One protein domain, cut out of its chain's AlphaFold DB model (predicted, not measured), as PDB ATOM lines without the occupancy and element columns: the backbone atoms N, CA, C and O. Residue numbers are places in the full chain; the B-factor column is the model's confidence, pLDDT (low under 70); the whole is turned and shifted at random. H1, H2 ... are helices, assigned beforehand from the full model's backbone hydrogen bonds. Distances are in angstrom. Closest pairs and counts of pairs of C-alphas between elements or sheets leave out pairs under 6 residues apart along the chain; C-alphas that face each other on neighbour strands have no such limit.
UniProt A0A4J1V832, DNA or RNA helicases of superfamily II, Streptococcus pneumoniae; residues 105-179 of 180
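AT A GLANCE: This is residues 105 to 179 of the 180 residues of the protein "DNA or RNA helicases of superfamily II" of Streptococcus pneumoniae (UniProt A0A4J1V832). H1 and H2 form a corner at a tight link, and H3, which runs the same way as H1 at a shallow tilt of 10 degrees but is stepped sideways from it, packs with residues 144 to 148 on H1 near Ala 113 and with residues 149 to 153 on residues 119 to 123 of H2. H4 is set off at the opposite end from H1, beyond a long unnamed stretch, residues 155 to 169. The 75 printed residues hold four named helices, H1 to H4, and no named strand: all helix, only just compact, close to loose, radius of gyration of the C-alphas 13.2 A, spans 36 by 30 by 18 A.

HOW THE PARTS SIT: H1, residues 105 to 114, touches H3, residues 143 to 154, through its residues 144 to 148 alone; the closest C-alphas, of Ala 113 and Gln 145, are 5.1 A apart, at a shallow tilt of 10 degrees, the same way. H2, residues 116 to 131, touches H3 at a steep tilt of 51 degrees, closest at C-alphas 123 and 152, 7.6 A. H1 and H2 are close but not clearly touching. H4, residues 170 to 177, is apart from H1, H2 and H3. Each O i to N i+4 pair is within hydrogen-bond range in H1, H2 and H3; in H4, 3 of 4.

IN THESE COORDINATES: H1 begins at C-alpha 105 (-10.534, -41.719, -4.592). H2 spans 22.2 A and H3 17.0 A. H4 ends at C-alpha 177 (-14.940, -12.357, 7.750).

THE WHOLE: The farthest C-alphas, Phe 105 and Arg 179, are 36.6 A apart. The printed part has no cut; the links H2 to H3 and H3 to H4 are long. Residue 179 is under pLDDT 70.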
ATOM      1  N   PHE A 105     -10.884 -43.091  -4.955       79.75
ATOM      2  CA  PHE A 105     -10.534 -41.719  -4.592       79.75
ATOM      3  C   PHE A 105     -11.151 -41.251  -3.261       79.75
ATOM      4  O   PHE A 105     -10.530 -40.472  -2.535       79.75
ATOM      5  N   ILE A 106     -12.355 -41.723  -2.917       83.25
ATOM      6  CA  ILE A 106     -13.044 -41.334  -1.677       83.25
ATOM      7  C   ILE A 106     -12.266 -41.855  -0.467       83.25
ATOM      8  O   ILE A 106     -11.961 -41.078   0.435       83.25
ATOM      9  N   GLN A 107     -11.890 -43.136  -0.491       82.38
ATOM     10  CA  GLN A 107     -11.123 -43.774   0.584       82.38
ATOM     11  C   GLN A 107      -9.724 -43.167   0.715       82.38
ATOM     12  O   GLN A 107      -9.298 -42.840   1.820       82.38
ATOM     13  N   LEU A 108      -9.042 -42.927  -0.412       84.25
ATOM     14  CA  LEU A 108      -7.753 -42.233  -0.422       84.25
ATOM     15  C   LEU A 108      -7.848 -40.847   0.224       84.25
ATOM     16  O   LEU A 108      -7.017 -40.496   1.057       84.25
ATOM     17  N   SER A 109      -8.879 -40.074  -0.125       84.88
ATOM     18  CA  SER A 109      -9.095 -38.737   0.436       84.88
ATOM     19  C   SER A 109      -9.339 -38.770   1.946       84.88
ATOM     20  O   SER A 109      -8.855 -37.891   2.661       84.88
ATOM     21  N   ASP A 110     -10.059 -39.777   2.441       86.75
ATOM     22  CA  ASP A 110     -10.327 -39.943   3.873       86.75
ATOM     23  C   ASP A 110      -9.051 -40.321   4.631       86.75
ATOM     24  O   ASP A 110      -8.750 -39.739   5.672       86.75
ATOM     25  N   TRP A 111      -8.237 -41.214   4.068       87.44
ATOM     26  CA  TRP A 111      -6.944 -41.566   4.651       87.44
ATOM     27  C   TRP A 111      -5.957 -40.398   4.671       87.44
ATOM     28  O   TRP A 111      -5.261 -40.220   5.668       87.44
ATOM     29  N   ILE A 112      -5.901 -39.585   3.610       88.06
ATOM     30  CA  ILE A 112      -5.055 -38.376   3.560       88.06
ATOM     31  C   ILE A 112      -5.482 -37.362   4.626       88.06
ATOM     32  O   ILE A 112      -4.637 -36.659   5.188       88.06
ATOM     33  N   ALA A 113      -6.786 -37.257   4.883       88.69
ATOM     34  CA  ALA A 113      -7.348 -36.357   5.882       88.69
ATOM     35  C   ALA A 113      -6.944 -36.752   7.315       88.69
ATOM     36  O   ALA A 113      -6.711 -35.877   8.152       88.69
ATOM     37  N   THR A 114      -6.815 -38.052   7.589       87.62
ATOM     38  CA  THR A 114      -6.466 -38.584   8.917       87.62
ATOM     39  C   THR A 114      -4.995 -38.979   9.071       87.62
ATOM     40  O   THR A 114      -4.618 -39.514  10.111       87.62
ATOM     41  N   ASP A 115      -4.155 -38.749   8.062       90.06
ATOM     42  CA  ASP A 115      -2.738 -39.112   8.112       90.06
ATOM     43  C   ASP A 115      -1.981 -38.260   9.143       90.06
ATOM     44  O   ASP A 115      -1.789 -37.053   8.972       90.06
ATOM     45  N   SER A 116      -1.550 -38.899  10.234       90.06
ATOM     46  CA  SER A 116      -0.909 -38.213  11.360       90.06
ATOM     47  C   SER A 116       0.414 -37.557  10.957       90.06
ATOM     48  O   SER A 116       0.642 -36.393  11.280       90.06
ATOM     49  N   ALA A 117       1.261 -38.253  10.190       90.81
ATOM     50  CA  ALA A 117       2.564 -37.733   9.776       90.81
ATOM     51  C   ALA A 117       2.419 -36.454   8.934       90.81
ATOM     52  O   ALA A 117       3.072 -35.444   9.205       90.81
ATOM     53  N   ARG A 118       1.508 -36.459   7.957       92.31
ATOM     54  CA  ARG A 118       1.171 -35.289   7.142       92.31
ATOM     55  C   ARG A 118       0.563 -34.166   7.974       92.31
ATOM     56  O   ARG A 118       0.963 -33.015   7.806       92.31
ATOM     57  N   ASN A 119      -0.385 -34.471   8.857       93.69
ATOM     58  CA  ASN A 119      -1.034 -33.450   9.679       93.69
ATOM     59  C   ASN A 119      -0.042 -32.778  10.641       93.69
ATOM     60  O   ASN A 119      -0.121 -31.568  10.834       93.69
ATOM     61  N   GLN A 120       0.947 -33.512  11.157       93.31
ATOM     62  CA  GLN A 120       2.035 -32.939  11.958       93.31
ATOM     63  C   GLN A 120       2.945 -32.006  11.145       93.31
ATOM     64  O   GLN A 120       3.349 -30.959  11.651       93.31
ATOM     65  N   LEU A 121       3.235 -32.328   9.879       93.69
ATOM     66  CA  LEU A 121       3.985 -31.424   8.994       93.69
ATOM     67  C   LEU A 121       3.230 -30.110   8.761       93.69
ATOM     68  O   LEU A 121       3.814 -29.037   8.893       93.69
ATOM     69  N   ILE A 122       1.929 -30.197   8.474       94.50
ATOM     70  CA  ILE A 122       1.071 -29.020   8.284       94.50
ATOM     71  C   ILE A 122       0.992 -28.202   9.579       94.50
ATOM     72  O   ILE A 122       1.142 -26.985   9.536       94.50
ATOM     73  N   LEU A 123       0.811 -28.854  10.734       94.44
ATOM     74  CA  LEU A 123       0.778 -28.181  12.034       94.44
ATOM     75  C   LEU A 123       2.081 -27.422  12.300       94.44
ATOM     76  O   LEU A 123       2.041 -26.267  12.714       94.44
ATOM     77  N   LYS A 124       3.234 -28.041  12.029       94.62
ATOM     78  CA  LYS A 124       4.541 -27.393  12.185       94.62
ATOM     79  C   LYS A 124       4.660 -26.138  11.316       94.62
ATOM     80  O   LYS A 124       5.155 -25.122  11.798       94.62
ATOM     81  N   ASP A 125       4.200 -26.207  10.069       94.12
ATOM     82  CA  ASP A 125       4.203 -25.059   9.160       94.12
ATOM     83  C   ASP A 125       3.273 -23.946   9.666       94.12
ATOM     84  O   ASP A 125       3.671 -22.783   9.683       94.12
ATOM     85  N   ILE A 126       2.077 -24.297  10.151       94.06
ATOM     86  CA  ILE A 126       1.143 -23.332  10.746       94.06
ATOM     87  C   ILE A 126       1.794 -22.632  11.941       94.06
ATOM     88  O   ILE A 126       1.866 -21.408  11.955       94.06
ATOM     89  N   LEU A 127       2.326 -23.386  12.908       94.00
ATOM     90  CA  LEU A 127       2.935 -22.821  14.116       94.00
ATOM     91  C   LEU A 127       4.118 -21.900  13.799       94.00
ATOM     92  O   LEU A 127       4.252 -20.846  14.416       94.00
ATOM     93  N   ALA A 128       4.949 -22.259  12.816       94.06
ATOM     94  CA  ALA A 128       6.051 -21.406  12.381       94.06
ATOM     95  C   ALA A 128       5.549 -20.065  11.820       94.06
ATOM     96  O   ALA A 128       6.102 -19.019  12.144       94.06
ATOM     97  N   GLN A 129       4.485 -20.078  11.010       93.19
ATOM     98  CA  GLN A 129       3.927 -18.851  10.433       93.19
ATOM     99  C   GLN A 129       3.130 -18.019  11.454       93.19
ATOM    100  O   GLN A 129       3.175 -16.790  11.388       93.19
ATOM    101  N   VAL A 130       2.466 -18.655  12.427       91.81
ATOM    102  CA  VAL A 130       1.825 -17.961  13.561       91.81
ATOM    103  C   VAL A 130       2.878 -17.253  14.413       91.81
ATOM    104  O   VAL A 130       2.686 -16.096  14.774       91.81
ATOM    105  N   ALA A 131       4.017 -17.900  14.681       91.69
ATOM    106  CA  ALA A 131       5.117 -17.291  15.433       91.69
ATOM    107  C   ALA A 131       5.730 -16.068  14.720       91.69
ATOM    108  O   ALA A 131       6.250 -15.169  15.374       91.69
ATOM    109  N   GLU A 132       5.631 -16.002  13.388       93.50
ATOM    110  CA  GLU A 132       5.997 -14.827  12.585       93.50
ATOM    111  C   GLU A 132       4.898 -13.740  12.549       93.50
ATOM    112  O   GLU A 132       5.066 -12.725  11.871       93.50
ATOM    113  N   GLY A 133       3.767 -13.936  13.234       91.31
ATOM    114  CA  GLY A 133       2.640 -13.000  13.250       91.31
ATOM    115  C   GLY A 133       1.860 -12.937  11.933       91.31
ATOM    116  O   GLY A 133       1.250 -11.912  11.626       91.31
ATOM    117  N   ARG A 134       1.904 -13.996  11.112       90.75
ATOM    118  CA  ARG A 134       1.218 -14.030   9.812       90.75
ATOM    119  C   ARG A 134      -0.214 -14.542   9.922       90.75
ATOM    120  O   ARG A 134      -0.519 -15.428  10.713       90.75
ATOM    121  N   ASN A 135      -1.061 -14.063   9.013       90.06
ATOM    122  CA  ASN A 135      -2.406 -14.594   8.805       90.06
ATOM    123  C   ASN A 135      -2.362 -15.826   7.897       90.06
ATOM    124  O   ASN A 135      -1.736 -15.801   6.833       90.06
ATOM    125  N   ILE A 136      -3.048 -16.898   8.297       92.00
ATOM    126  CA  ILE A 136      -2.987 -18.201   7.627       92.00
ATOM    127  C   ILE A 136      -4.390 -18.625   7.197       92.00
ATOM    128  O   ILE A 136      -5.312 -18.661   8.008       92.00
ATOM    129  N   LEU A 137      -4.537 -19.006   5.926       92.81
ATOM    130  CA  LEU A 137      -5.747 -19.632   5.399       92.81
ATOM    131  C   LEU A 137      -5.487 -21.119   5.129       92.81
ATOM    132  O   LEU A 137      -4.798 -21.476   4.174       92.81
ATOM    133  N   GLY A 138      -6.057 -21.985   5.966       92.31
ATOM    134  CA  GLY A 138      -6.028 -23.433   5.772       92.31
ATOM    135  C   GLY A 138      -7.200 -23.907   4.914       92.31
ATOM    136  O   GLY A 138      -8.352 -23.798   5.327       92.31
ATOM    137  N   LEU A 139      -6.918 -24.463   3.734       92.38
ATOM    138  CA  LEU A 139      -7.936 -25.080   2.878       92.38
ATOM    139  C   LEU A 139      -7.980 -26.589   3.121       92.38
ATOM    140  O   LEU A 139      -6.975 -27.286   2.973       92.38
ATOM    141  N   VAL A 140      -9.157 -27.092   3.488       90.62
ATOM    142  CA  VAL A 140      -9.368 -28.489   3.878       90.62
ATOM    143  C   VAL A 140     -10.566 -29.057   3.119       90.62
ATOM    144  O   VAL A 140     -11.627 -28.442   3.077       90.62
ATOM    145  N   ASN A 141     -10.414 -30.256   2.548       86.75
ATOM    146  CA  ASN A 141     -11.470 -30.900   1.752       86.75
ATOM    147  C   ASN A 141     -12.412 -31.797   2.579       86.75
ATOM    148  O   ASN A 141     -13.486 -32.166   2.104       86.75
ATOM    149  N   ARG A 142     -12.016 -32.187   3.798       87.56
ATOM    150  CA  ARG A 142     -12.766 -33.101   4.673       87.56
ATOM    151  C   ARG A 142     -13.038 -32.467   6.029       87.56
ATOM    152  O   ARG A 142     -12.118 -31.990   6.681       87.56
ATOM    153  N   ILE A 143     -14.289 -32.535   6.484       87.81
ATOM    154  CA  ILE A 143     -14.685 -31.994   7.793       87.81
ATOM    155  C   ILE A 143     -13.931 -32.707   8.923       87.81
ATOM    156  O   ILE A 143     -13.488 -32.056   9.854       87.81
ATOM    157  N   GLN A 144     -13.685 -34.014   8.808       87.69
ATOM    158  CA  GLN A 144     -12.959 -34.775   9.831       87.69
ATOM    159  C   GLN A 144     -11.542 -34.235  10.080       87.69
ATOM    160  O   GLN A 144     -11.051 -34.274  11.203       87.69
ATOM    161  N   GLN A 145     -10.876 -33.710   9.045       91.06
ATOM    162  CA  GLN A 145      -9.540 -33.131   9.189       91.06
ATOM    163  C   GLN A 145      -9.577 -31.791   9.937       91.06
ATOM    164  O   GLN A 145      -8.621 -31.456  10.632       91.06
ATOM    165  N   ILE A 146     -10.687 -31.053   9.848       90.38
ATOM    166  CA  ILE A 146     -10.904 -29.838  10.639       90.38
ATOM    167  C   ILE A 146     -10.909 -30.188  12.130       90.38
ATOM    168  O   ILE A 146     -10.191 -29.550  12.893       90.38
ATOM    169  N   ASP A 147     -11.634 -31.239  12.529       88.38
ATOM    170  CA  ASP A 147     -11.710 -31.671  13.932       88.38
ATOM    171  C   ASP A 147     -10.328 -32.079  14.482       88.38
ATOM    172  O   ASP A 147     -10.017 -31.859  15.655       88.38
ATOM    173  N   VAL A 148      -9.474 -32.666  13.632       90.50
ATOM    174  CA  VAL A 148      -8.084 -33.005  13.983       90.50
ATOM    175  C   VAL A 148      -7.263 -31.742  14.231       90.50
ATOM    176  O   VAL A 148      -6.608 -31.640  15.268       90.50
ATOM    177  N   PHE A 149      -7.306 -30.768  13.317       92.19
ATOM    178  CA  PHE A 149      -6.557 -29.521  13.489       92.19
ATOM    179  C   PHE A 149      -7.084 -28.672  14.640       92.19
ATOM    180  O   PHE A 149      -6.279 -28.066  15.334       92.19
ATOM    181  N   GLU A 150      -8.391 -28.669  14.902       89.62
ATOM    182  CA  GLU A 150      -8.955 -27.955  16.049       89.62
ATOM    183  C   GLU A 150      -8.353 -28.458  17.366       89.62
ATOM    184  O   GLU A 150      -7.940 -27.659  18.205       89.62
ATOM    185  N   LYS A 151      -8.259 -29.782  17.537       90.50
ATOM    186  CA  LYS A 151      -7.634 -30.384  18.722       90.50
ATOM    187  C   LYS A 151      -6.148 -30.049  18.801       90.50
ATOM    188  O   LYS A 151      -5.697 -29.548  19.825       90.50
ATOM    189  N   LEU A 152      -5.415 -30.264  17.708       91.81
ATOM    190  CA  LEU A 152      -3.972 -30.026  17.660       91.81
ATOM    191  C   LEU A 152      -3.603 -28.557  17.909       91.81
ATOM    192  O   LEU A 152      -2.594 -28.286  18.549       91.81
ATOM    193  N   LEU A 153      -4.398 -27.610  17.409       92.06
ATOM    194  CA  LEU A 153      -4.154 -26.181  17.602       92.06
ATOM    195  C   LEU A 153      -4.504 -25.733  19.026       92.06
ATOM    196  O   LEU A 153      -3.741 -24.966  19.609       92.06
ATOM    197  N   LYS A 154      -5.574 -26.275  19.626       89.88
ATOM    198  CA  LYS A 154      -5.896 -26.044  21.048       89.88
ATOM    199  C   LYS A 154      -4.812 -26.582  21.979       89.88
ATOM    200  O   LYS A 154      -4.421 -25.897  22.914       89.88
ATOM    201  N   GLU A 155      -4.281 -27.773  21.702       91.81
ATOM    202  CA  GLU A 155      -3.150 -28.349  22.449       91.81
ATOM    203  C   GLU A 155      -1.867 -27.509  22.352       91.81
ATOM    204  O   GLU A 155      -0.955 -27.670  23.164       91.81
ATOM    205  N   LYS A 156      -1.772 -26.639  21.344       90.38
ATOM    206  CA  LYS A 156      -0.644 -25.731  21.114       90.38
ATOM    207  C   LYS A 156      -0.953 -24.285  21.492       90.38
ATOM    208  O   LYS A 156      -0.164 -23.416  21.139       90.38
ATOM    209  N   GLU A 157      -2.066 -24.051  22.190       88.50
ATOM    210  CA  GLU A 157      -2.476 -22.734  22.696       88.50
ATOM    211  C   GLU A 157      -2.582 -21.672  21.583       88.50
ATOM    212  O   GLU A 157      -2.269 -20.499  21.767       88.50
ATOM    213  N   VAL A 158      -3.018 -22.091  20.387       86.06
ATOM    214  CA  VAL A 158      -3.331 -21.171  19.284       86.06
ATOM    215  C   VAL A 158      -4.791 -20.738  19.411       86.06
ATOM    216  O   VAL A 158      -5.697 -21.417  18.922       86.06
ATOM    217  N   ASP A 159      -5.013 -19.604  20.073       75.12
ATOM    218  CA  ASP A 159      -6.359 -19.129  20.429       75.12
ATOM    219  C   ASP A 159      -7.129 -18.489  19.257       75.12
ATOM    220  O   ASP A 159      -8.355 -18.597  19.182       75.12
ATOM    221  N   ASP A 160      -6.435 -17.884  18.288       82.94
ATOM    222  CA  ASP A 160      -7.044 -17.211  17.126       82.94
ATOM    223  C   ASP A 160      -7.266 -18.153  15.925       82.94
ATOM    224  O   ASP A 160      -6.951 -17.843  14.773       82.94
ATOM    225  N   CYS A 161      -7.837 -19.332  16.180       84.94
ATOM    226  CA  CYS A 161      -8.213 -20.287  15.137       84.94
ATOM    227  C   CYS A 161      -9.721 -20.242  14.844       84.94
ATOM    228  O   CYS A 161     -10.550 -20.550  15.702       84.94
ATOM    229  N   TYR A 162     -10.089 -19.945  13.593       87.38
ATOM    230  CA  TYR A 162     -11.484 -19.891  13.146       87.38
ATOM    231  C   TYR A 162     -11.789 -20.993  12.140       87.38
ATOM    232  O   TYR A 162     -11.094 -21.167  11.140       87.38
ATOM    233  N   ILE A 163     -12.883 -21.711  12.384       86.69
ATOM    234  CA  ILE A 163     -13.308 -22.834  11.556       86.69
ATOM    235  C   ILE A 163     -14.547 -22.445  10.757       86.69
ATOM    236  O   ILE A 163     -15.605 -22.134  11.308       86.69
ATOM    237  N   ILE A 164     -14.428 -22.532   9.434       86.12
ATOM    238  CA  ILE A 164     -15.543 -22.357   8.509       86.12
ATOM    239  C   ILE A 164     -15.786 -23.686   7.800       86.12
ATOM    240  O   ILE A 164     -14.932 -24.194   7.080       86.12
ATOM    241  N   SER A 165     -16.977 -24.247   7.998       86.12
ATOM    242  CA  SER A 165     -17.435 -25.453   7.312       86.12
ATOM    243  C   SER A 165     -18.838 -25.246   6.744       86.12
ATOM    244  O   SER A 165     -19.525 -24.275   7.072       86.12
ATOM    245  N   GLY A 166     -19.319 -26.198   5.939       78.81
ATOM    246  CA  GLY A 166     -20.701 -26.186   5.444       78.81
ATOM    247  C   GLY A 166     -21.764 -26.189   6.554       78.81
ATOM    248  O   GLY A 166     -22.900 -25.791   6.305       78.81
ATOM    249  N   LYS A 167     -21.400 -26.584   7.783       78.38
ATOM    250  CA  LYS A 167     -22.287 -26.576   8.957       78.38
ATOM    251  C   LYS A 167     -22.318 -25.226   9.686       78.38
ATOM    252  O   LYS A 167     -23.238 -24.986  10.464       78.38
ATOM    253  N   THR A 168     -21.346 -24.344   9.448       80.94
ATOM    254  CA  THR A 168     -21.244 -23.050  10.138       80.94
ATOM    255  C   THR A 168     -22.382 -22.126   9.697       80.94
ATOM    256  O   THR A 168     -22.615 -21.940   8.493       80.94
ATOM    257  N   LYS A 169     -23.102 -21.517  10.647       81.06
ATOM    258  CA  LYS A 169     -24.234 -20.629  10.325       81.06
ATOM    259  C   LYS A 169     -23.743 -19.356   9.630       81.06
ATOM    260  O   LYS A 169     -22.641 -18.886   9.890       81.06
ATOM    261  N   VAL A 170     -24.578 -18.762   8.774       78.31
ATOM    262  CA  VAL A 170     -24.229 -17.543   8.011       78.31
ATOM    263  C   VAL A 170     -23.762 -16.413   8.938       78.31
ATOM    264  O   VAL A 170     -22.685 -15.866   8.741       78.31
ATOM    265  N   ARG A 171     -24.502 -16.162  10.026       76.19
ATOM    266  CA  ARG A 171     -24.177 -15.128  11.023       76.19
ATOM    267  C   ARG A 171     -22.832 -15.346  11.729       76.19
ATOM    268  O   ARG A 171     -22.220 -14.390  12.190       76.19
ATOM    269  N   GLU A 172     -22.392 -16.595  11.873       76.94
ATOM    270  CA  GLU A 172     -21.086 -16.919  12.464       76.94
ATOM    271  C   GLU A 172     -19.965 -16.700  11.449       76.94
ATOM    272  O   GLU A 172     -18.942 -16.124  11.803       76.94
ATOM    273  N   ARG A 173     -20.184 -17.062  10.176       79.75
ATOM    274  CA  ARG A 173     -19.227 -16.791   9.089       79.75
ATOM    275  C   ARG A 173     -18.954 -15.298   8.929       79.75
ATOM    276  O   ARG A 173     -17.800 -14.902   8.840       79.75
ATOM    277  N   GLU A 174     -19.998 -14.471   8.957       80.31
ATOM    278  CA  GLU A 174     -19.858 -13.014   8.845       80.31
ATOM    279  C   GLU A 174     -19.006 -12.416   9.969       80.31
ATOM    280  O   GLU A 174     -18.205 -11.521   9.716       80.31
ATOM    281  N   ARG A 175     -19.109 -12.933  11.201       77.81
ATOM    282  CA  ARG A 175     -18.250 -12.468  12.303       77.81
ATOM    283  C   ARG A 175     -16.780 -12.782  12.077       77.81
ATOM    284  O   ARG A 175     -15.947 -12.015  12.535       77.81
ATOM    285  N   VAL A 176     -16.470 -13.897  11.417       78.81
ATOM    286  CA  VAL A 176     -15.087 -14.261  11.089       78.81
ATOM    287  C   VAL A 176     -14.567 -13.378   9.956       78.81
ATOM    288  O   VAL A 176     -13.472 -12.844  10.067       78.81
ATOM    289  N   TYR A 177     -15.362 -13.161   8.904       77.19
ATOM    290  CA  TYR A 177     -14.940 -12.357   7.750       77.19
ATOM    291  C   TYR A 177     -14.705 -10.879   8.070       77.19
ATOM    292  O   TYR A 177     -13.835 -10.261   7.466       77.19
ATOM    293  N   TRP A 178     -15.473 -10.310   9.000       74.69
ATOM    294  CA  TRP A 178     -15.415  -8.881   9.320       74.69
ATOM    295  C   TRP A 178     -14.624  -8.555  10.587       74.69
ATOM    296  O   TRP A 178     -14.672  -7.420  11.069       74.69
ATOM    297  N   ARG A 179     -13.900  -9.531  11.139       65.19
ATOM    298  CA  ARG A 179     -13.024  -9.300  12.283       65.19
ATOM    299  C   ARG A 179     -11.762  -8.583  11.797       65.19
ATOM    300  O   ARG A 179     -11.083  -9.077  10.902       65.19
TER     301      ARG A 179